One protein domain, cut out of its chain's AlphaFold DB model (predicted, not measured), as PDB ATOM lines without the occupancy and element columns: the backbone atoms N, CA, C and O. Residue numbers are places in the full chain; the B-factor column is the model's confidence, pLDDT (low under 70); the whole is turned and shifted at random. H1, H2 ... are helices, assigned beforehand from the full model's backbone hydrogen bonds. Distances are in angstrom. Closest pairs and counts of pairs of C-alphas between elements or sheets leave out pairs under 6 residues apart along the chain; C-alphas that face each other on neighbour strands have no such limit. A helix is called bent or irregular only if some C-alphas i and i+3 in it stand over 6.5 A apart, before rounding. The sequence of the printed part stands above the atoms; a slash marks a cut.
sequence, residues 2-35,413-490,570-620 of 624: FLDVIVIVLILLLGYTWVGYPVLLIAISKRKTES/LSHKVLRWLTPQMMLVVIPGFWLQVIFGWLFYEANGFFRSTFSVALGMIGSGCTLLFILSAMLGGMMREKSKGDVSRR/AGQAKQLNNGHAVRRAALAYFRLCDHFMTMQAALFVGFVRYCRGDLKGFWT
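This is residues 2 to 35, 413 to 490 and 570 to 620 of the 624 residues of an uncharacterized protein of bacterium B17 (UniProt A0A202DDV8). Two long helices, H5 and H4, cross as an X, and H3 runs from one to the other, so that the three make a loose triangle. The first arm of the bent helix H1 packs on H3, with the short H2 beside its last residues, while residues 26 to 35 of H1, 477 to 490 of H4 and 570 to 589 of H5 stick out as separate arms. The printed part has 163 residues with five named helices, H1 to H5 in order along the chain, and no named strand; the class is all helix. The whole is loose, with a radius of gyration of the C-alphas of 21.4 A and spans of 60 by 56 by 49 A.

The longest helix, H5, residues 570 to 612, measures 62.6 A, from C-alpha 570 at (-31.493, -63.753, 8.508) to C-alpha 612 at (-3.889, -24.811, 49.019). H4, residues 449 to 490, measures 59.6 A and has a kink of 31 degrees near residue 460. H3, residues 422 to 442, measures 30.1 A. H2, residues 413 to 420, measures 9.6 A and is only just irregular: C-alphas 415 and 418 are 6.55 A apart. H1, residues 2 to 35, was assigned as one helix by its hydrogen bonds but is bent, with C-alphas 18 and 21 6.7 A apart. Its arms are H1a, residues 2 to 18, 24.9 A long from C-alpha 2 at (-35.165, -25.777, 53.543), and H1b, residues 21 to 35, 21.4 A.

H5 and H4 touch about perpendicular, at 88 degrees, with the closest C-alphas those of Asp 594 and Ser 472, 6.2 A apart. The hub, H3, touches H5 with residues 422 to 424 alone, the C-alphas of Pro 423 and Gln 600 being closest at 5.4 A. Their lines stand only just about perpendicular, at 72 degrees. H3 touches H4 with residues 433 to 440 alone, closest at the C-alphas of Gly 440 and Ser 452, 6.5 A, at a steep tilt of 55 degrees, opposite ways. H1a touches H3, closest at the C-alphas of Val 7 and Val 429, 5.5 A, at a steep tilt of 42 degrees, opposite ways. H2 touches H1a, closest at the C-alphas of Ser 414 and Thr 17, 6.1 A. H1b is apart from H3, H4 and H5. Every O i to N i+4 pair is within hydrogen-bond range in H1a and H5, against 10 of 11 in H1b, 2 of 4 in H2, 16 of 17 in H3 and 36 of 38 in H4.

The farthest C-alphas, those of Ser 35 and Arg 489, are 64.6 A apart. Residues 36 to 412 and 491 to 569 are not printed; the gaps between C-alphas are 26.2 A and 44.0 A. No link that is printed whole is long. The mean pLDDT of the printed part is 70.9, with residues 33 to 35, 444 to 490, 570 to 588 and 616 to 620 under 70.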
ATOM      1  N   PHE A   2     -36.297 -26.605  54.002       78.94
ATOM      2  CA  PHE A   2     -35.165 -25.777  53.543       78.94
ATOM      3  C   PHE A   2     -34.112 -26.563  52.737       78.94
ATOM      4  O   PHE A   2     -33.766 -26.166  51.630       78.94
ATOM      5  N   LEU A   3     -33.675 -27.723  53.247       78.69
ATOM      6  CA  LEU A   3     -32.752 -28.609  52.525       78.69
ATOM      7  C   LEU A   3     -33.343 -29.092  51.190       78.69
ATOM      8  O   LEU A   3     -32.634 -29.160  50.193       78.69
ATOM      9  N   ASP A   4     -34.653 -29.355  51.158       79.06
ATOM     10  CA  ASP A   4     -35.352 -29.818  49.954       79.06
ATOM     11  C   ASP A   4     -35.322 -28.761  48.851       79.06
ATOM     12  O   ASP A   4     -35.014 -29.073  47.703       79.06
ATOM     13  N   VAL A   5     -35.568 -27.499  49.211       86.69
ATOM     14  CA  VAL A   5     -35.481 -26.376  48.275       86.69
ATOM     15  C   VAL A   5     -34.060 -26.235  47.732       86.69
ATOM     16  O   VAL A   5     -33.898 -26.092  46.525       86.69
ATOM     17  N   ILE A   6     -33.030 -26.337  48.582       88.75
ATOM     18  CA  ILE A   6     -31.626 -26.256  48.140       88.75
ATOM     19  C   ILE A   6     -31.302 -27.365  47.136       88.75
ATOM     20  O   ILE A   6     -30.780 -27.079  46.061       88.75
ATOM     21  N   VAL A   7     -31.628 -28.619  47.459       84.94
ATOM     22  CA  VAL A   7     -31.342 -29.764  46.581       84.94
ATOM     23  C   VAL A   7     -32.058 -29.609  45.239       84.94
ATOM     24  O   VAL A   7     -31.432 -29.786  44.195       84.94
ATOM     25  N   ILE A   8     -33.334 -29.206  45.237       85.56
ATOM     26  CA  ILE A   8     -34.099 -28.971  44.003       85.56
ATOM     27  C   ILE A   8     -33.468 -27.849  43.173       85.56
ATOM     28  O   ILE A   8     -33.270 -28.021  41.972       85.56
ATOM     29  N   VAL A   9     -33.112 -26.721  43.794       91.00
ATOM     30  CA  VAL A   9     -32.469 -25.596  43.099       91.00
ATOM     31  C   VAL A   9     -31.143 -26.025  42.471       91.00
ATOM     32  O   VAL A   9     -30.891 -25.695  41.316       91.00
ATOM     33  N   LEU A  10     -30.320 -26.802  43.179       90.06
ATOM     34  CA  LEU A  10     -29.050 -27.304  42.646       90.06
ATOM     35  C   LEU A  10     -29.249 -28.302  41.501       90.06
ATOM     36  O   LEU A  10     -28.517 -28.244  40.517       90.06
ATOM     37  N   ILE A  11     -30.256 -29.176  41.576       87.25
ATOM     38  CA  ILE A  11     -30.610 -30.079  40.470       87.25
ATOM     39  C   ILE A  11     -31.042 -29.275  39.238       87.25
ATOM     40  O   ILE A  11     -30.575 -29.548  38.131       87.25
ATOM     41  N   LEU A  12     -31.889 -28.257  39.417       90.31
ATOM     42  CA  LEU A  12     -32.306 -27.371  38.327       90.31
ATOM     43  C   LEU A  12     -31.117 -26.602  37.740       90.31
ATOM     44  O   LEU A  12     -31.027 -26.463  36.523       90.31
ATOM     45  N   LEU A  13     -30.182 -26.154  38.579       93.12
ATOM     46  CA  LEU A  13     -28.973 -25.453  38.150       93.12
ATOM     47  C   LEU A  13     -28.020 -26.371  37.366       93.12
ATOM     48  O   LEU A  13     -27.468 -25.957  36.345       93.12
ATOM     49  N   LEU A  14     -27.874 -27.632  37.780       90.00
ATOM     50  CA  LEU A  14     -27.130 -28.650  37.031       90.00
ATOM     51  C   LEU A  14     -27.791 -28.932  35.675       90.00
ATOM     52  O   LEU A  14     -27.112 -28.924  34.647       90.00
ATOM     53  N   GLY A  15     -29.117 -29.105  35.651       88.25
ATOM     54  CA  GLY A  15     -29.882 -29.276  34.412       88.25
ATOM     55  C   GLY A  15     -29.757 -28.072  33.474       88.25
ATOM     56  O   GLY A  15     -29.551 -28.229  32.269       88.25
ATOM     57  N   TYR A  16     -29.791 -26.859  34.027       94.19
ATOM     58  CA  TYR A  16     -29.527 -25.631  33.283       94.19
ATOM     59  C   TYR A  16     -28.117 -25.631  32.684       94.19
ATOM     60  O   TYR A  16     -27.961 -25.381  31.498       94.19
ATOM     61  N   THR A  17     -27.095 -25.964  33.465       91.25
ATOM     62  CA  THR A  17     -25.690 -25.878  33.034       91.25
ATOM     63  C   THR A  17     -25.380 -26.782  31.832       91.25
ATOM     64  O   THR A  17     -24.670 -26.376  30.909       91.25
ATOM     65  N   TRP A  18     -25.917 -28.006  31.827       87.44
ATOM     66  CA  TRP A  18     -25.604 -29.013  30.804       87.44
ATOM     67  C   TRP A  18     -26.592 -29.054  29.638       87.44
ATOM     68  O   TRP A  18     -26.211 -29.459  28.543       87.44
ATOM     69  N   VAL A  19     -27.840 -28.624  29.845       89.69
ATOM     70  CA  VAL A  19     -28.892 -28.669  28.814       89.69
ATOM     71  C   VAL A  19     -29.484 -27.289  28.563       89.69
ATOM     72  O   VAL A  19     -29.516 -26.836  27.421       89.69
ATOM     73  N   GLY A  20     -29.927 -26.603  29.618       93.19
ATOM     74  CA  GLY A  20     -30.618 -25.317  29.496       93.19
ATOM     75  C   GLY A  20     -29.798 -24.253  28.766       93.19
ATOM     76  O   GLY A  20     -30.265 -23.703  27.772       93.19
ATOM     77  N   TYR A  21     -28.570 -23.993  29.216       94.81
ATOM     78  CA  TYR A  21     -27.676 -22.992  28.641       94.81
ATOM     79  C   TYR A  21     -27.342 -23.281  27.171       94.81
ATOM     80  O   TYR A  21     -27.616 -22.405  26.352       94.81
ATOM     81  N   PRO A  22     -26.841 -24.477  26.785       93.69
ATOM     82  CA  PRO A  22     -26.609 -24.808  25.378       93.69
ATOM     83  C   PRO A  22     -27.819 -24.563  24.472       93.69
ATOM     84  O   PRO A  22     -27.694 -23.933  23.421       93.69
ATOM     85  N   VAL A  23     -29.005 -25.018  24.889       92.94
ATOM     86  CA  VAL A  23     -30.242 -24.862  24.110       92.94
ATOM     87  C   VAL A  23     -30.617 -23.387  23.967       92.94
ATOM     88  O   VAL A  23     -30.922 -22.938  22.862       92.94
ATOM     89  N   LEU A  24     -30.562 -22.624  25.062       94.25
ATOM     90  CA  LEU A  24     -30.841 -21.186  25.069       94.25
ATOM     91  C   LEU A  24     -29.861 -20.421  24.177       94.25
ATOM     92  O   LEU A  24     -30.289 -19.622  23.346       94.25
ATOM     93  N   LEU A  25     -28.562 -20.687  24.311       93.81
ATOM     94  CA  LEU A  25     -27.515 -20.042  23.528       93.81
ATOM     95  C   LEU A  25     -27.723 -20.275  22.028       93.81
ATOM     96  O   LEU A  25     -27.765 -19.311  21.265       93.81
ATOM     97  N   ILE A  26     -27.910 -21.530  21.608       90.25
ATOM     98  CA  ILE A  26     -28.125 -21.879  20.197       90.25
ATOM     99  C   ILE A  26     -29.418 -21.239  19.675       90.25
ATOM    100  O   ILE A  26     -29.440 -20.712  18.562       90.25
ATOM    101  N   ALA A  27     -30.495 -21.239  20.466       90.50
ATOM    102  CA  ALA A  27     -31.753 -20.601  20.079       90.50
ATOM    103  C   ALA A  27     -31.599 -19.081  19.877       90.50
ATOM    104  O   ALA A  27     -32.170 -18.526  18.937       90.50
ATOM    105  N   ILE A  28     -30.816 -18.410  20.726       90.50
ATOM    106  CA  ILE A  28     -30.549 -16.969  20.625       90.50
ATOM    107  C   ILE A  28     -29.618 -16.661  19.439       90.50
ATOM    108  O   ILE A  28     -29.891 -15.729  18.681       90.50
ATOM    109  N   SER A  29     -28.552 -17.444  19.244       87.31
ATOM    110  CA  SER A  29     -27.585 -17.256  18.148       87.31
ATOM    111  C   SER A  29     -28.223 -17.479  16.768       87.31
ATOM    112  O   SER A  29     -27.983 -16.689  15.851       87.31
ATOM    113  N   LYS A  30     -29.127 -18.461  16.624       84.31
ATOM    114  CA  LYS A  30     -29.866 -18.693  15.366       84.31
ATOM    115  C   LYS A  30     -30.723 -17.497  14.952       84.31
ATOM    116  O   LYS A  30     -30.663 -17.084  13.799       84.31
ATOM    117  N   ARG A  31     -31.454 -16.892  15.897       80.38
ATOM    118  CA  ARG A  31     -32.290 -15.704  15.631       80.38
ATOM    119  C   ARG A  31     -31.463 -14.505  15.169       80.38
ATOM    120  O   ARG A  31     -31.897 -13.753  14.304       80.38
ATOM    121  N   LYS A  32     -30.267 -14.331  15.742       71.56
ATOM    122  CA  LYS A  32     -29.334 -13.270  15.343       71.56
ATOM    123  C   LYS A  32     -28.796 -13.508  13.929       71.56
ATOM    124  O   LYS A  32     -28.833 -12.599  13.110       71.56
ATOM    125  N   THR A  33     -28.416 -14.751  13.628       65.50
ATOM    126  CA  THR A  33     -27.929 -15.154  12.300       65.50
ATOM    127  C   THR A  33     -28.982 -14.930  11.214       65.50
ATOM    128  O   THR A  33     -28.642 -14.479  10.130       65.50
ATOM    129  N   GLU A  34     -30.257 -15.220  11.480       64.12
ATOM    130  CA  GLU A  34     -31.346 -14.968  10.520       64.12
ATOM    131  C   GLU A  34     -31.559 -13.469  10.260       64.12
ATOM    132  O   GLU A  34     -31.758 -13.072   9.114       64.12
ATOM    133  N   SER A  35     -31.442 -12.632  11.297       60.53
ATOM    134  CA  SER A  35     -31.521 -11.172  11.165       60.53
ATOM    135  C   SER A  35     -30.329 -10.578  10.400       60.53
ATOM    136  O   SER A  35     -30.502  -9.616   9.655       60.53
ATOM    137  N   LEU A 413     -20.524 -16.999  33.103       96.44
ATOM    138  CA  LEU A 413     -21.132 -17.607  34.284       96.44
ATOM    139  C   LEU A 413     -21.697 -18.997  33.964       96.44
ATOM    140  O   LEU A 413     -21.414 -19.961  34.672       96.44
ATOM    141  N   SER A 414     -22.475 -19.105  32.889       95.50
ATOM    142  CA  SER A 414     -23.235 -20.317  32.579       95.50
ATOM    143  C   SER A 414     -22.371 -21.438  32.007       95.50
ATOM    144  O   SER A 414     -22.511 -22.589  32.415       95.50
ATOM    145  N   HIS A 415     -21.475 -21.117  31.073       93.38
ATOM    146  CA  HIS A 415     -20.675 -22.112  30.366       93.38
ATOM    147  C   HIS A 415     -19.432 -22.531  31.149       93.38
ATOM    148  O   HIS A 415     -19.027 -23.688  31.079       93.38
ATOM    149  N   LYS A 416     -18.807 -21.607  31.886       94.12
ATOM    150  CA  LYS A 416     -17.540 -21.875  32.576       94.12
ATOM    151  C   LYS A 416     -17.749 -21.983  34.073       94.12
ATOM    152  O   LYS A 416     -17.624 -23.075  34.614       94.12
ATOM    153  N   VAL A 417     -18.160 -20.905  34.738       95.69
ATOM    154  CA  VAL A 417     -18.186 -20.855  36.211       95.69
ATOM    155  C   VAL A 417     -19.106 -21.916  36.822       95.69
ATOM    156  O   VAL A 417     -18.689 -22.632  37.730       95.69
ATOM    157  N   LEU A 418     -20.330 -22.085  36.314       94.62
ATOM    158  CA  LEU A 418     -21.238 -23.130  36.808       94.62
ATOM    159  C   LEU A 418     -20.722 -24.546  36.517       94.62
ATOM    160  O   LEU A 418     -20.885 -25.445  37.345       94.62
ATOM    161  N   ARG A 419     -20.053 -24.761  35.377       92.31
ATOM    162  CA  ARG A 419     -19.415 -26.051  35.074       92.31
ATOM    163  C   ARG A 419     -18.250 -26.328  36.015       92.31
ATOM    164  O   ARG A 419     -18.156 -27.433  36.537       92.31
ATOM    165  N   TRP A 420     -17.433 -25.319  36.305       94.25
ATOM    166  CA  TRP A 420     -16.361 -25.416  37.290       94.25
ATOM    167  C   TRP A 420     -16.898 -25.730  38.688       94.25
ATOM    168  O   TRP A 420     -16.294 -26.525  39.390       94.25
ATOM    169  N   LEU A 421     -18.066 -25.199  39.063       94.62
ATOM    170  CA  LEU A 421     -18.718 -25.475  40.352       94.62
ATOM    171  C   LEU A 421     -19.545 -26.776  40.391       94.62
ATOM    172  O   LEU A 421     -20.111 -27.126  41.431       94.62
ATOM    173  N   THR A 422     -19.641 -27.508  39.277       92.56
ATOM    174  CA  THR A 422     -20.405 -28.763  39.189       92.56
ATOM    175  C   THR A 422     -20.000 -29.815  40.226       92.56
ATOM    176  O   THR A 422     -20.911 -30.348  40.867       92.56
ATOM    177  N   PRO A 423     -18.711 -30.111  40.486       92.50
ATOM    178  CA  PRO A 423     -18.376 -31.129  41.473       92.50
ATOM    179  C   PRO A 423     -18.806 -30.728  42.893       92.50
ATOM    180  O   PRO A 423     -19.267 -31.579  43.651       92.50
ATOM    181  N   GLN A 424     -18.742 -29.443  43.252       93.06
ATOM    182  CA  GLN A 424     -19.219 -28.936  44.542       93.06
ATOM    183  C   GLN A 424     -20.740 -29.057  44.652       93.06
ATOM    184  O   GLN A 424     -21.248 -29.485  45.687       93.06
ATOM    185  N   MET A 425     -21.473 -28.738  43.580       92.00
ATOM    186  CA  MET A 425     -22.924 -28.934  43.537       92.00
ATOM    187  C   MET A 425     -23.287 -30.417  43.700       92.00
ATOM    188  O   MET A 425     -24.177 -30.747  44.483       92.00
ATOM    189  N   MET A 426     -22.559 -31.322  43.039       89.19
ATOM    190  CA  MET A 426     -22.760 -32.771  43.171       89.19
ATOM    191  C   MET A 426     -22.489 -33.274  44.597       89.19
ATOM    192  O   MET A 426     -23.243 -34.112  45.092       89.19
ATOM    193  N   LEU A 427     -21.478 -32.731  45.284       90.25
ATOM    194  CA  LEU A 427     -21.178 -33.065  46.683       90.25
ATOM    195  C   LEU A 427     -22.276 -32.648  47.667       90.25
ATOM    196  O   LEU A 427     -22.353 -33.218  48.750       90.25
ATOM    197  N   VAL A 428     -23.130 -31.687  47.309       90.62
ATOM    198  CA  VAL A 428     -24.296 -31.305  48.122       90.62
ATOM    199  C   VAL A 428     -25.531 -32.111  47.716       90.62
ATOM    200  O   VAL A 428     -26.247 -32.624  48.576       90.62
ATOM    201  N   VAL A 429     -25.771 -32.257  46.409       89.19
ATOM    202  CA  VAL A 429     -26.960 -32.934  45.869       89.19
ATOM    203  C   VAL A 429     -26.975 -34.420  46.222       89.19
ATOM    204  O   VAL A 429     -28.008 -34.909  46.673       89.19
ATOM    205  N   ILE A 430     -25.857 -35.136  46.057       87.00
ATOM    206  CA  ILE A 430     -25.825 -36.593  46.261       87.00
ATOM    207  C   ILE A 430     -26.113 -36.951  47.732       87.00
ATOM    208  O   ILE A 430     -27.060 -37.703  47.971       87.00
ATOM    209  N   PRO A 431     -25.395 -36.417  48.741       88.88
ATOM    210  CA  PRO A 431     -25.698 -36.730  50.138       88.88
ATOM    211  C   PRO A 431     -27.058 -36.187  50.577       88.88
ATOM    212  O   PRO A 431     -27.773 -36.871  51.306       88.88
ATOM    213  N   GLY A 432     -27.444 -34.988  50.115       85.62
ATOM    214  CA  GLY A 432     -28.749 -34.399  50.421       85.62
ATOM    215  C   GLY A 432     -29.908 -35.284  49.961       85.62
ATOM    216  O   GLY A 432     -30.864 -35.489  50.706       85.62
ATOM    217  N   PHE A 433     -29.781 -35.882  48.777       82.38
ATOM    218  CA  PHE A 433     -30.739 -36.844  48.243       82.38
ATOM    219  C   PHE A 433     -30.818 -38.128  49.081       82.38
ATOM    220  O   PHE A 433     -31.906 -38.541  49.476       82.38
ATOM    221  N   TRP A 434     -29.681 -38.752  49.411       84.00
ATOM    222  CA  TRP A 434     -29.677 -39.975  50.226       84.00
ATOM    223  C   TRP A 434     -30.240 -39.749  51.625       84.00
ATOM    224  O   TRP A 434     -30.981 -40.586  52.139       84.00
ATOM    225  N   LEU A 435     -29.950 -38.591  52.214       85.06
ATOM    226  CA  LEU A 435     -30.524 -38.186  53.486       85.06
ATOM    227  C   LEU A 435     -32.056 -38.107  53.377       85.06
ATOM    228  O   LEU A 435     -32.748 -38.692  54.202       85.06
ATOM    229  N   GLN A 436     -32.608 -37.505  52.322       79.06
ATOM    230  CA  GLN A 436     -34.062 -37.487  52.098       79.06
ATOM    231  C   GLN A 436     -34.669 -38.886  51.949       79.06
ATOM    232  O   GLN A 436     -35.733 -39.138  52.512       79.06
ATOM    233  N   VAL A 437     -34.003 -39.802  51.237       77.50
ATOM    234  CA  VAL A 437     -34.465 -41.194  51.095       77.50
ATOM    235  C   VAL A 437     -34.512 -41.893  52.456       77.50
ATOM    236  O   VAL A 437     -35.523 -42.508  52.795       77.50
ATOM    237  N   ILE A 438     -33.460 -41.749  53.267       82.38
ATOM    238  CA  ILE A 438     -33.376 -42.344  54.610       82.38
ATOM    239  C   ILE A 438     -34.455 -41.763  55.529       82.38
ATOM    240  O   ILE A 438     -35.184 -42.517  56.171       82.38
ATOM    241  N   PHE A 439     -34.609 -40.438  55.572       80.56
ATOM    242  CA  PHE A 439     -35.647 -39.788  56.377       80.56
ATOM    243  C   PHE A 439     -37.060 -40.154  55.894       80.56
ATOM    244  O   PHE A 439     -37.945 -40.393  56.711       80.56
ATOM    245  N   GLY A 440     -37.285 -40.251  54.582       73.44
ATOM    246  CA  GLY A 440     -38.564 -40.680  54.015       73.44
ATOM    247  C   GLY A 440     -38.926 -42.119  54.390       73.44
ATOM    248  O   GLY A 440     -40.090 -42.396  54.674       73.44
ATOM    249  N   TRP A 441     -37.936 -43.012  54.447       75.62
ATOM    250  CA  TRP A 441     -38.111 -44.389  54.908       75.62
ATOM    251  C   TRP A 441     -38.367 -44.468  56.421       75.62
ATOM    252  O   TRP A 441     -39.306 -45.134  56.848       75.62
ATOM    253  N   LEU A 442     -37.594 -43.736  57.231       77.25
ATOM    254  CA  LEU A 442     -37.729 -43.725  58.694       77.25
ATOM    255  C   LEU A 442     -39.049 -43.105  59.180       77.25
ATOM    256  O   LEU A 442     -39.574 -43.518  60.210       77.25
ATOM    257  N   PHE A 443     -39.596 -42.125  58.455       72.19
ATOM    258  CA  PHE A 443     -40.816 -41.395  58.831       72.19
ATOM    259  C   PHE A 443     -41.999 -41.679  57.890       72.19
ATOM    260  O   PHE A 443     -42.861 -40.813  57.698       72.19
ATOM    261  N   TYR A 444     -42.035 -42.882  57.306       67.12
ATOM    262  CA  TYR A 444     -43.017 -43.309  56.303       67.12
ATOM    263  C   TYR A 444     -44.475 -43.181  56.779       67.12
ATOM    264  O   TYR A 444     -45.329 -42.741  56.015       67.12
ATOM    265  N   GLU A 445     -44.766 -43.476  58.050       61.19
ATOM    266  CA  GLU A 445     -46.134 -43.363  58.586       61.19
ATOM    267  C   GLU A 445     -46.557 -41.922  58.923       61.19
ATOM    268  O   GLU A 445     -47.745 -41.613  58.942       61.19
ATOM    269  N   ALA A 446     -45.602 -41.010  59.138       63.12
ATOM    270  CA  ALA A 446     -45.882 -39.624  59.529       63.12
ATOM    271  C   ALA A 446     -46.005 -38.660  58.333       63.12
ATOM    272  O   ALA A 446     -46.574 -37.575  58.460       63.12
ATOM    273  N   ASN A 447     -45.469 -39.027  57.165       56.56
ATOM    274  CA  ASN A 447     -45.445 -38.178  55.975       56.56
ATOM    275  C   ASN A 447     -46.266 -38.825  54.859       56.56
ATOM    276  O   ASN A 447     -45.765 -39.674  54.131       56.56
ATOM    277  N   GLY A 448     -47.526 -38.401  54.734       58.22
ATOM    278  CA  GLY A 448     -48.523 -38.995  53.842       58.22
ATOM    279  C   GLY A 448     -48.054 -39.355  52.421       58.22
ATOM    280  O   GLY A 448     -47.145 -38.752  51.844       58.22
ATOM    281  N   PHE A 449     -48.770 -40.327  51.851       53.34
ATOM    282  CA  PHE A 449     -48.584 -41.049  50.580       53.34
ATOM    283  C   PHE A 449     -48.005 -40.252  49.385       53.34
ATOM    284  O   PHE A 449     -47.257 -40.806  48.578       53.34
ATOM    285  N   PHE A 450     -48.283 -38.947  49.283       53.81
ATOM    286  CA  PHE A 450     -47.836 -38.074  48.185       53.81
ATOM    287  C   PHE A 450     -46.357 -37.637  48.277       53.81
ATOM    288  O   PHE A 450     -45.715 -37.430  47.250       53.81
ATOM    289  N   ARG A 451     -45.773 -37.527  49.486       56.06
ATOM    290  CA  ARG A 451     -44.332 -37.211  49.656       56.06
ATOM    291  C   ARG A 451     -43.446 -38.435  49.416       56.06
ATOM    292  O   ARG A 451     -42.317 -38.292  48.954       56.06
ATOM    293  N   SER A 452     -43.967 -39.629  49.694       54.69
ATOM    294  CA  SER A 452     -43.264 -40.904  49.524       54.69
ATOM    295  C   SER A 452     -43.121 -41.289  48.047       54.69
ATOM    296  O   SER A 452     -42.019 -41.579  47.589       54.69
ATOM    297  N   THR A 453     -44.193 -41.197  47.258       55.59
ATOM    298  CA  THR A 453     -44.193 -41.612  45.842       55.59
ATOM    299  C   THR A 453     -43.312 -40.734  44.947       55.59
ATOM    300  O   THR A 453     -42.592 -41.265  44.101       55.59
ATOM    301  N   PHE A 454     -43.272 -39.415  45.171       59.25
ATOM    302  CA  PHE A 454     -42.364 -38.511  44.447       59.25
ATOM    303  C   PHE A 454     -40.889 -38.758  44.813       59.25
ATOM    304  O   PHE A 454     -40.028 -38.807  43.935       59.25
ATOM    305  N   SER A 455     -40.605 -39.008  46.098       56.50
ATOM    306  CA  SER A 455     -39.255 -39.317  46.598       56.50
ATOM    307  C   SER A 455     -38.757 -40.697  46.155       56.50
ATOM    308  O   SER A 455     -37.566 -40.866  45.925       56.50
ATOM    309  N   VAL A 456     -39.650 -41.676  45.980       54.72
ATOM    310  CA  VAL A 456     -39.324 -43.025  45.480       54.72
ATOM    311  C   VAL A 456     -39.125 -43.034  43.957       54.72
ATOM    312  O   VAL A 456     -38.224 -43.713  43.469       54.72
ATOM    313  N   ALA A 457     -39.892 -42.242  43.197       58.44
ATOM    314  CA  ALA A 457     -39.717 -42.104  41.746       58.44
ATOM    315  C   ALA A 457     -38.402 -41.386  41.377       58.44
ATOM    316  O   ALA A 457     -37.655 -41.865  40.523       58.44
ATOM    317  N   LEU A 458     -38.066 -40.291  42.071       57.59
ATOM    318  CA  LEU A 458     -36.731 -39.674  42.002       57.59
ATOM    319  C   LEU A 458     -35.654 -40.587  42.607       57.59
ATOM    320  O   LEU A 458     -34.547 -40.656  42.077       57.59
ATOM    321  N   GLY A 459     -36.018 -41.333  43.654       54.12
ATOM    322  CA  GLY A 459     -35.291 -42.436  44.284       54.12
ATOM    323  C   GLY A 459     -34.677 -43.393  43.273       54.12
ATOM    324  O   GLY A 459     -33.464 -43.547  43.241       54.12
ATOM    325  N   MET A 460     -35.511 -43.970  42.407       54.88
ATOM    326  CA  MET A 460     -35.107 -44.957  41.400       54.88
ATOM    327  C   MET A 460     -34.189 -44.382  40.307       54.88
ATOM    328  O   MET A 460     -33.284 -45.070  39.832       54.88
ATOM    329  N   ILE A 461     -34.376 -43.111  39.935       61.88
ATOM    330  CA  ILE A 461     -33.529 -42.419  38.947       61.88
ATOM    331  C   ILE A 461     -32.168 -42.057  39.569       61.88
ATOM    332  O   ILE A 461     -31.118 -42.287  38.962       61.88
ATOM    333  N   GLY A 462     -32.167 -41.552  40.807       52.72
ATOM    334  CA  GLY A 462     -30.960 -41.201  41.559       52.72
ATOM    335  C   GLY A 462     -30.149 -42.422  41.993       52.72
ATOM    336  O   GLY A 462     -28.926 -42.434  41.844       52.72
ATOM    337  N   SER A 463     -30.798 -43.498  42.446       56.34
ATOM    338  CA  SER A 463     -30.138 -44.763  42.790       56.34
ATOM    339  C   SER A 463     -29.527 -45.432  41.563       56.34
ATOM    340  O   SER A 463     -28.434 -45.975  41.668       56.34
ATOM    341  N   GLY A 464     -30.161 -45.327  40.388       55.88
ATOM    342  CA  GLY A 464     -29.571 -45.763  39.119       55.88
ATOM    343  C   GLY A 464     -28.274 -45.014  38.798       55.88
ATOM    344  O   GLY A 464     -27.258 -45.638  38.497       55.88
ATOM    345  N   CYS A 465     -28.265 -43.688  38.952       55.34
ATOM    346  CA  CYS A 465     -27.074 -42.864  38.725       55.34
ATOM    347  C   CYS A 465     -25.966 -43.122  39.763       55.34
ATOM    348  O   CYS A 465     -24.787 -43.156  39.416       55.34
ATOM    349  N   THR A 466     -26.331 -43.358  41.027       55.69
ATOM    350  CA  THR A 466     -25.363 -43.624  42.107       55.69
ATOM    351  C   THR A 466     -24.789 -45.042  42.021       55.69
ATOM    352  O   THR A 466     -23.606 -45.254  42.268       55.69
ATOM    353  N   LEU A 467     -25.596 -46.026  41.619       52.16
ATOM    354  CA  LEU A 467     -25.135 -47.391  41.366       52.16
ATOM    355  C   LEU A 467     -24.181 -47.428  40.167       52.16
ATOM    356  O   LEU A 467     -23.151 -48.092  40.229       52.16
ATOM    357  N   LEU A 468     -24.475 -46.664  39.110       56.03
ATOM    358  CA  LEU A 468     -23.565 -46.481  37.979       56.03
ATOM    359  C   LEU A 468     -22.253 -45.802  38.396       56.03
ATOM    360  O   LEU A 468     -21.199 -46.243  37.954       56.03
ATOM    361  N   PHE A 469     -22.303 -44.803  39.284       54.72
ATOM    362  CA  PHE A 469     -21.127 -44.137  39.862       54.72
ATOM    363  C   PHE A 469     -20.238 -45.108  40.652       54.72
ATOM    364  O   PHE A 469     -19.017 -45.115  40.495       54.72
ATOM    365  N   ILE A 470     -20.838 -45.942  41.506       58.66
ATOM    366  CA  ILE A 470     -20.100 -46.915  42.321       58.66
ATOM    367  C   ILE A 470     -19.535 -48.026  41.432       58.66
ATOM    368  O   ILE A 470     -18.361 -48.365  41.558       58.66
ATOM    369  N   LEU A 471     -20.320 -48.547  40.484       53.88
ATOM    370  CA  LEU A 471     -19.864 -49.571  39.542       53.88
ATOM    371  C   LEU A 471     -18.742 -49.059  38.632       53.88
ATOM    372  O   LEU A 471     -17.772 -49.784  38.428       53.88
ATOM    373  N   SER A 472     -18.818 -47.823  38.126       55.28
ATOM    374  CA  SER A 472     -17.739 -47.238  37.319       55.28
ATOM    375  C   SER A 472     -16.476 -47.003  38.147       55.28
ATOM    376  O   SER A 472     -15.384 -47.313  37.682       55.28
ATOM    377  N   ALA A 473     -16.605 -46.529  39.391       55.72
ATOM    378  CA  ALA A 473     -15.468 -46.335  40.290       55.72
ATOM    379  C   ALA A 473     -14.802 -47.665  40.692       55.72
ATOM    380  O   ALA A 473     -13.574 -47.759  40.700       55.72
ATOM    381  N   MET A 474     -15.590 -48.708  40.969       51.81
ATOM    382  CA  MET A 474     -15.082 -50.045  41.296       51.81
ATOM    383  C   MET A 474     -14.434 -50.722  40.084       51.81
ATOM    384  O   MET A 474     -13.338 -51.261  40.206       51.81
ATOM    385  N   LEU A 475     -15.051 -50.646  38.900       52.22
ATOM    386  CA  LEU A 475     -14.480 -51.203  37.668       52.22
ATOM    387  C   LEU A 475     -13.230 -50.438  37.219       52.22
ATOM    388  O   LEU A 475     -12.255 -51.065  36.813       52.22
ATOM    389  N   GLY A 476     -13.213 -49.109  37.342       46.09
ATOM    390  CA  GLY A 476     -12.024 -48.290  37.096       46.09
ATOM    391  C   GLY A 476     -10.881 -48.612  38.065       46.09
ATOM    392  O   GLY A 476      -9.724 -48.686  37.650       46.09
ATOM    393  N   GLY A 477     -11.204 -48.886  39.335       45.72
ATOM    394  CA  GLY A 477     -10.261 -49.398  40.335       45.72
ATOM    395  C   GLY A 477      -9.700 -50.771  39.960       45.72
ATOM    396  O   GLY A 477      -8.484 -50.931  39.885       45.72
ATOM    397  N   MET A 478     -10.569 -51.722  39.613       45.59
ATOM    398  CA  MET A 478     -10.182 -53.077  39.202       45.59
ATOM    399  C   MET A 478      -9.376 -53.103  37.896       45.59
ATOM    400  O   MET A 478      -8.455 -53.906  37.765       45.59
ATOM    401  N   MET A 479      -9.682 -52.236  36.923       45.06
ATOM    402  CA  MET A 479      -8.898 -52.131  35.686       45.06
ATOM    403  C   MET A 479      -7.531 -51.485  35.928       45.06
ATOM    404  O   MET A 479      -6.548 -51.911  35.326       45.06
ATOM    405  N   ARG A 480      -7.427 -50.514  36.846       46.47
ATOM    406  CA  ARG A 480      -6.131 -49.963  37.284       46.47
ATOM    407  C   ARG A 480      -5.291 -50.983  38.045       46.47
ATOM    408  O   ARG A 480      -4.072 -50.985  37.899       46.47
ATOM    409  N   GLU A 481      -5.923 -51.839  38.836       43.09
ATOM    410  CA  GLU A 481      -5.249 -52.895  39.591       43.09
ATOM    411  C   GLU A 481      -4.802 -54.044  38.674       43.09
ATOM    412  O   GLU A 481      -3.664 -54.493  38.781       43.09
ATOM    413  N   LYS A 482      -5.617 -54.418  37.674       42.78
ATOM    414  CA  LYS A 482      -5.205 -55.326  36.590       42.78
ATOM    415  C   LYS A 482      -4.095 -54.749  35.718       42.78
ATOM    416  O   LYS A 482      -3.170 -55.475  35.402       42.78
ATOM    417  N   SER A 483      -4.138 -53.461  35.376       38.47
ATOM    418  CA  SER A 483      -3.072 -52.811  34.602       38.47
ATOM    419  C   SER A 483      -1.746 -52.783  35.367       38.47
ATOM    420  O   SER A 483      -0.708 -53.072  34.783       38.47
ATOM    421  N   LYS A 484      -1.761 -52.516  36.681       41.41
ATOM    422  CA  LYS A 484      -0.557 -52.635  37.523       41.41
ATOM    423  C   LYS A 484      -0.086 -54.084  37.662       41.41
ATOM    424  O   LYS A 484       1.114 -54.325  37.619       41.41
ATOM    425  N   GLY A 485      -1.019 -55.030  37.783       38.91
ATOM    426  CA  GLY A 485      -0.736 -56.463  37.822       38.91
ATOM    427  C   GLY A 485      -0.098 -56.974  36.530       38.91
ATOM    428  O   GLY A 485       0.931 -57.628  36.604       38.91
ATOM    429  N   ASP A 486      -0.644 -56.618  35.365       44.84
ATOM    430  CA  ASP A 486      -0.135 -57.012  34.044       44.84
ATOM    431  C   ASP A 486       1.200 -56.336  33.714       44.84
ATOM    432  O   ASP A 486       2.062 -56.973  33.120       44.84
ATOM    433  N   VAL A 487       1.426 -55.085  34.135       44.97
ATOM    434  CA  VAL A 487       2.736 -54.426  33.979       44.97
ATOM    435  C   VAL A 487       3.785 -55.079  34.881       44.97
ATOM    436  O   VAL A 487       4.868 -55.400  34.403       44.97
ATOM    437  N   SER A 488       3.476 -55.365  36.153       40.16
ATOM    438  CA  SER A 488       4.396 -56.115  37.025       40.16
ATOM    439  C   SER A 488       4.641 -57.544  36.536       40.16
ATOM    440  O   SER A 488       5.753 -58.037  36.690       40.16
ATOM    441  N   ARG A 489       3.646 -58.192  35.916       39.62
ATOM    442  CA  ARG A 489       3.794 -59.529  35.325       39.62
ATOM    443  C   ARG A 489       4.661 -59.507  34.071       39.62
ATOM    444  O   ARG A 489       5.569 -60.312  33.989       39.62
ATOM    445  N   ARG A 490       4.464 -58.540  33.168       41.09
ATOM    446  CA  ARG A 490       5.289 -58.368  31.957       41.09
ATOM    447  C   ARG A 490       6.729 -57.972  32.275       41.09
ATOM    448  O   ARG A 490       7.643 -58.413  31.593       41.09
ATOM    449  N   ALA A 570     -31.159 -65.177   8.458       35.16
ATOM    450  CA  ALA A 570     -31.493 -63.753   8.508       35.16
ATOM    451  C   ALA A 570     -32.068 -63.336   9.879       35.16
ATOM    452  O   ALA A 570     -31.778 -62.240  10.355       35.16
ATOM    453  N   GLY A 571     -32.828 -64.213  10.549       35.16
ATOM    454  CA  GLY A 571     -33.366 -63.972  11.894       35.16
ATOM    455  C   GLY A 571     -32.294 -64.010  12.991       35.16
ATOM    456  O   GLY A 571     -32.239 -63.106  13.829       35.16
ATOM    457  N   GLN A 572     -31.392 -64.996  12.941       36.97
ATOM    458  CA  GLN A 572     -30.271 -65.112  13.886       36.97
ATOM    459  C   GLN A 572     -29.212 -64.023  13.685       36.97
ATOM    460  O   GLN A 572     -28.746 -63.445  14.667       36.97
ATOM    461  N   ALA A 573     -28.885 -63.663  12.440       34.91
ATOM    462  CA  ALA A 573     -27.973 -62.557  12.152       34.91
ATOM    463  C   ALA A 573     -28.538 -61.218  12.653       34.91
ATOM    464  O   ALA A 573     -27.794 -60.423  13.221       34.91
ATOM    465  N   LYS A 574     -29.854 -60.979  12.539       37.69
ATOM    466  CA  LYS A 574     -30.510 -59.760  13.053       37.69
ATOM    467  C   LYS A 574     -30.540 -59.710  14.589       37.69
ATOM    468  O   LYS A 574     -30.337 -58.641  15.161       37.69
ATOM    469  N   GLN A 575     -30.723 -60.848  15.268       40.03
ATOM    470  CA  GLN A 575     -30.644 -60.940  16.736       40.03
ATOM    471  C   GLN A 575     -29.215 -60.774  17.277       40.03
ATOM    472  O   GLN A 575     -29.019 -60.041  18.248       40.03
ATOM    473  N   LEU A 576     -28.212 -61.378  16.633       41.22
ATOM    474  CA  LEU A 576     -26.798 -61.197  16.986       41.22
ATOM    475  C   LEU A 576     -26.352 -59.746  16.752       41.22
ATOM    476  O   LEU A 576     -25.763 -59.137  17.646       41.22
ATOM    477  N   ASN A 577     -26.709 -59.134  15.617       45.19
ATOM    478  CA  ASN A 577     -26.349 -57.740  15.332       45.19
ATOM    479  C   ASN A 577     -27.003 -56.759  16.324       45.19
ATOM    480  O   ASN A 577     -26.350 -55.811  16.763       45.19
ATOM    481  N   ASN A 578     -28.239 -57.034  16.763       51.03
ATOM    482  CA  ASN A 578     -28.903 -56.274  17.827       51.03
ATOM    483  C   ASN A 578     -28.201 -56.442  19.183       51.03
ATOM    484  O   ASN A 578     -27.988 -55.451  19.879       51.03
ATOM    485  N   GLY A 579     -27.765 -57.652  19.548       48.47
ATOM    486  CA  GLY A 579     -26.993 -57.888  20.775       48.47
ATOM    487  C   GLY A 579     -25.645 -57.156  20.781       48.47
ATOM    488  O   GLY A 579     -25.270 -56.535  21.779       48.47
ATOM    489  N   HIS A 580     -24.939 -57.148  19.647       53.94
ATOM    490  CA  HIS A 580     -23.702 -56.384  19.471       53.94
ATOM    491  C   HIS A 580     -23.941 -54.868  19.430       53.94
ATOM    492  O   HIS A 580     -23.084 -54.114  19.888       53.94
ATOM    493  N   ALA A 581     -25.067 -54.393  18.897       53.62
ATOM    494  CA  ALA A 581     -25.430 -52.975  18.905       53.62
ATOM    495  C   ALA A 581     -25.785 -52.484  20.317       53.62
ATOM    496  O   ALA A 581     -25.269 -51.456  20.748       53.62
ATOM    497  N   VAL A 582     -26.571 -53.255  21.076       61.06
ATOM    498  CA  VAL A 582     -26.926 -52.943  22.471       61.06
ATOM    499  C   VAL A 582     -25.691 -52.974  23.371       61.06
ATOM    500  O   VAL A 582     -25.484 -52.044  24.146       61.06
ATOM    501  N   ARG A 583     -24.809 -53.974  23.226       59.91
ATOM    502  CA  ARG A 583     -23.521 -54.007  23.944       59.91
ATOM    503  C   ARG A 583     -22.628 -52.819  23.586       59.91
ATOM    504  O   ARG A 583     -22.025 -52.231  24.477       59.91
ATOM    505  N   ARG A 584     -22.563 -52.431  22.307       62.72
ATOM    506  CA  ARG A 584     -21.803 -51.250  21.857       62.72
ATOM    507  C   ARG A 584     -22.372 -49.950  22.426       62.72
ATOM    508  O   ARG A 584     -21.597 -49.128  22.904       62.72
ATOM    509  N   ALA A 585     -23.693 -49.793  22.429       59.94
ATOM    510  CA  ALA A 585     -24.369 -48.638  23.012       59.94
ATOM    511  C   ALA A 585     -24.158 -48.566  24.532       59.94
ATOM    512  O   ALA A 585     -23.802 -47.511  25.050       59.94
ATOM    513  N   ALA A 586     -24.279 -49.695  25.236       62.81
ATOM    514  CA  ALA A 586     -24.003 -49.776  26.667       62.81
ATOM    515  C   ALA A 586     -22.541 -49.422  26.983       62.81
ATOM    516  O   ALA A 586     -22.283 -48.583  27.839       62.81
ATOM    517  N   LEU A 587     -21.571 -49.984  26.251       69.19
ATOM    518  CA  LEU A 587     -20.147 -49.658  26.413       69.19
ATOM    519  C   LEU A 587     -19.829 -48.193  26.084       69.19
ATOM    520  O   LEU A 587     -18.953 -47.603  26.711       69.19
ATOM    521  N   ALA A 588     -20.503 -47.599  25.099       66.31
ATOM    522  CA  ALA A 588     -20.368 -46.175  24.800       66.31
ATOM    523  C   ALA A 588     -20.921 -45.312  25.946       66.31
ATOM    524  O   ALA A 588     -20.266 -44.359  26.362       66.31
ATOM    525  N   TYR A 589     -22.072 -45.689  26.504       70.25
ATOM    526  CA  TYR A 589     -22.676 -45.018  27.653       70.25
ATOM    527  C   TYR A 589     -21.797 -45.105  28.910       70.25
ATOM    528  O   TYR A 589     -21.558 -44.090  29.562       70.25
ATOM    529  N   PHE A 590     -21.247 -46.284  29.220       72.00
ATOM    530  CA  PHE A 590     -20.314 -46.450  30.338       72.00
ATOM    531  C   PHE A 590     -19.053 -45.605  30.164       72.00
ATOM    532  O   PHE A 590     -18.645 -44.933  31.107       72.00
ATOM    533  N   ARG A 591     -18.469 -45.578  28.959       70.19
ATOM    534  CA  ARG A 591     -17.307 -44.726  28.664       70.19
ATOM    535  C   ARG A 591     -17.622 -43.238  28.810       70.19
ATOM    536  O   ARG A 591     -16.795 -42.497  29.328       70.19
ATOM    537  N   LEU A 592     -18.812 -42.804  28.397       70.88
ATOM    538  CA  LEU A 592     -19.260 -41.424  28.585       70.88
ATOM    539  C   LEU A 592     -19.401 -41.076  30.074       70.88
ATOM    540  O   LEU A 592     -18.934 -40.020  30.498       70.88
ATOM    541  N   CYS A 593     -20.000 -41.969  30.867       72.12
ATOM    542  CA  CYS A 593     -20.137 -41.784  32.312       72.12
ATOM    543  C   CYS A 593     -18.770 -41.733  33.001       72.12
ATOM    544  O   CYS A 593     -18.521 -40.818  33.776       72.12
ATOM    545  N   ASP A 594     -17.868 -42.664  32.687       74.06
ATOM    546  CA  ASP A 594     -16.508 -42.684  33.235       74.06
ATOM    547  C   ASP A 594     -15.732 -41.406  32.878       74.06
ATOM    548  O   ASP A 594     -15.150 -40.756  33.746       74.06
ATOM    549  N   HIS A 595     -15.807 -40.958  31.623       76.44
ATOM    550  CA  HIS A 595     -15.196 -39.701  31.198       76.44
ATOM    551  C   HIS A 595     -15.757 -38.491  31.958       76.44
ATOM    552  O   HIS A 595     -14.998 -37.631  32.410       76.44
ATOM    553  N   PHE A 596     -17.081 -38.415  32.112       81.12
ATOM    554  CA  PHE A 596     -17.719 -37.341  32.866       81.12
ATOM    555  C   PHE A 596     -17.268 -37.364  34.329       81.12
ATOM    556  O   PHE A 596     -16.850 -36.343  34.874       81.12
ATOM    557  N   MET A 597     -17.278 -38.542  34.948       81.25
ATOM    558  CA  MET A 597     -16.912 -38.717  36.347       81.25
ATOM    559  C   MET A 597     -15.450 -38.380  36.621       81.25
ATOM    560  O   MET A 597     -15.144 -37.659  37.573       81.25
ATOM    561  N   THR A 598     -14.546 -38.851  35.767       83.56
ATOM    562  CA  THR A 598     -13.121 -38.528  35.863       83.56
ATOM    563  C   THR A 598     -12.879 -37.031  35.673       83.56
ATOM    564  O   THR A 598     -12.055 -36.459  36.384       83.56
ATOM    565  N   MET A 599     -13.632 -36.358  34.797       85.56
ATOM    566  CA  MET A 599     -13.552 -34.905  34.638       85.56
ATOM    567  C   MET A 599     -13.993 -34.156  35.905       85.56
ATOM    568  O   MET A 599     -13.260 -33.284  36.372       85.56
ATOM    569  N   GLN A 600     -15.131 -34.525  36.504       90.69
ATOM    570  CA  GLN A 600     -15.616 -33.891  37.739       90.69
ATOM    571  C   GLN A 600     -14.666 -34.124  38.921       90.69
ATOM    572  O   GLN A 600     -14.384 -33.207  39.694       90.69
ATOM    573  N   ALA A 601     -14.120 -35.336  39.042       90.00
ATOM    574  CA  ALA A 601     -13.151 -35.659  40.082       90.00
ATOM    575  C   ALA A 601     -11.840 -34.872  39.906       90.00
ATOM    576  O   ALA A 601     -11.334 -34.303  40.874       90.00
ATOM    577  N   ALA A 602     -11.315 -34.777  38.681       90.31
ATOM    578  CA  ALA A 602     -10.112 -33.997  38.394       90.31
ATOM    579  C   ALA A 602     -10.308 -32.502  38.694       90.31
ATOM    580  O   ALA A 602      -9.443 -31.880  39.309       90.31
ATOM    581  N   LEU A 603     -11.465 -31.945  38.328       92.00
ATOM    582  CA  LEU A 603     -11.838 -30.558  38.602       92.00
ATOM    583  C   LEU A 603     -11.951 -30.277  40.110       92.00
ATOM    584  O   LEU A 603     -11.468 -29.246  40.580       92.00
ATOM    585  N   PHE A 604     -12.512 -31.207  40.891       93.81
ATOM    586  CA  PHE A 604     -12.562 -31.087  42.352       93.81
ATOM    587  C   PHE A 604     -11.175 -31.163  42.998       93.81
ATOM    588  O   PHE A 604     -10.846 -30.371  43.880       93.81
ATOM    589  N   VAL A 605     -10.322 -32.088  42.551       93.19
ATOM    590  CA  VAL A 605      -8.932 -32.148  43.026       93.19
ATOM    591  C   VAL A 605      -8.188 -30.861  42.654       93.19
ATOM    592  O   VAL A 605      -7.460 -30.319  43.485       93.19
ATOM    593  N   GLY A 606      -8.419 -30.329  41.450       91.62
ATOM    594  CA  GLY A 606      -7.913 -29.029  41.011       91.62
ATOM    595  C   GLY A 606      -8.350 -27.882  41.928       91.62
ATOM    596  O   GLY A 606      -7.508 -27.087  42.340       91.62
ATOM    597  N   PHE A 607      -9.622 -27.847  42.336       93.75
ATOM    598  CA  PHE A 607     -10.139 -26.891  43.325       93.75
ATOM    599  C   PHE A 607      -9.392 -26.975  44.661       93.75
ATOM    600  O   PHE A 607      -8.953 -25.960  45.200       93.75
ATOM    601  N   VAL A 608      -9.196 -28.186  45.188       92.88
ATOM    602  CA  VAL A 608      -8.460 -28.388  46.445       92.88
ATOM    603  C   VAL A 608      -7.010 -27.908  46.320       92.88
ATOM    604  O   VAL A 608      -6.491 -27.299  47.255       92.88
ATOM    605  N   ARG A 609      -6.353 -28.144  45.175       90.44
ATOM    606  CA  ARG A 609      -4.998 -27.628  44.909       90.44
ATOM    607  C   ARG A 609      -4.964 -26.103  44.844       90.44
ATOM    608  O   ARG A 609      -4.094 -25.507  45.472       90.44
ATOM    609  N   TYR A 610      -5.929 -25.493  44.158       90.69
ATOM    610  CA  TYR A 610      -6.088 -24.040  44.093       90.69
ATOM    611  C   TYR A 610      -6.221 -23.430  45.499       90.69
ATOM    612  O   TYR A 610      -5.451 -22.545  45.859       90.69
ATOM    613  N   CYS A 611      -7.106 -23.973  46.342       91.00
ATOM    614  CA  CYS A 611      -7.302 -23.506  47.721       91.00
ATOM    615  C   CYS A 611      -6.063 -23.672  48.620       91.00
ATOM    616  O   CYS A 611      -5.932 -22.961  49.612       91.00
ATOM    617  N   ARG A 612      -5.158 -24.603  48.298       89.75
ATOM    618  CA  ARG A 612      -3.889 -24.811  49.019       89.75
ATOM    619  C   ARG A 612      -2.759 -23.890  48.549       89.75
ATOM    620  O   ARG A 612      -1.718 -23.869  49.194       89.75
ATOM    621  N   GLY A 613      -2.935 -23.172  47.436       81.12
ATOM    622  CA  GLY A 613      -1.896 -22.322  46.845       81.12
ATOM    623  C   GLY A 613      -0.776 -23.079  46.114       81.12
ATOM    624  O   GLY A 613       0.232 -22.473  45.765       81.12
ATOM    625  N   ASP A 614      -0.930 -24.384  45.851       70.69
ATOM    626  CA  ASP A 614       0.072 -25.218  45.157       70.69
ATOM    627  C   ASP A 614      -0.049 -25.099  43.625       70.69
ATOM    628  O   ASP A 614      -0.360 -26.060  42.914       70.69
ATOM    629  N   LEU A 615       0.149 -23.884  43.110       70.25
ATOM    630  CA  LEU A 615       0.150 -23.588  41.677       70.25
ATOM    631  C   LEU A 615       1.587 -23.362  41.197       70.25
ATOM    632  O   LEU A 615       2.112 -22.248  41.251       70.25
ATOM    633  N   LYS A 616       2.230 -24.432  40.721       62.06
ATOM    634  CA  LYS A 616       3.514 -24.332  40.013       62.06
ATOM    635  C   LYS A 616       3.272 -23.853  38.579       62.06
ATOM    636  O   LYS A 616       2.474 -24.449  37.861       62.06
ATOM    637  N   GLY A 617       3.984 -22.804  38.164       52.09
ATOM    638  CA  GLY A 617       3.867 -22.184  36.835       52.09
ATOM    639  C   GLY A 617       4.509 -22.945  35.674       52.09
ATOM    640  O   GLY A 617       4.385 -22.535  34.525       52.09
ATOM    641  N   PHE A 618       5.206 -24.047  35.949       54.69
ATOM    642  CA  PHE A 618       5.930 -24.819  34.943       54.69
ATOM    643  C   PHE A 618       5.413 -26.261  34.873       54.69
ATOM    644  O   PHE A 618       5.214 -26.924  35.892       54.69
ATOM    645  N   TRP A 619       5.169 -26.745  33.650       49.28
ATOM    646  CA  TRP A 619       4.635 -28.083  33.376       49.28
ATOM    647  C   TRP A 619       5.745 -29.065  33.010       49.28
ATOM    648  O   TRP A 619       6.325 -28.959  31.938       49.28
ATOM    649  N   THR A 620       6.035 -30.051  33.852       53.22
ATOM    650  CA  THR A 620       6.980 -31.126  33.508       53.22
ATOM    651  C   THR A 620       6.458 -31.937  32.322       53.22
ATOM    652  O   THR A 620       5.340 -32.458  32.400       53.22
TER     653      THR A 620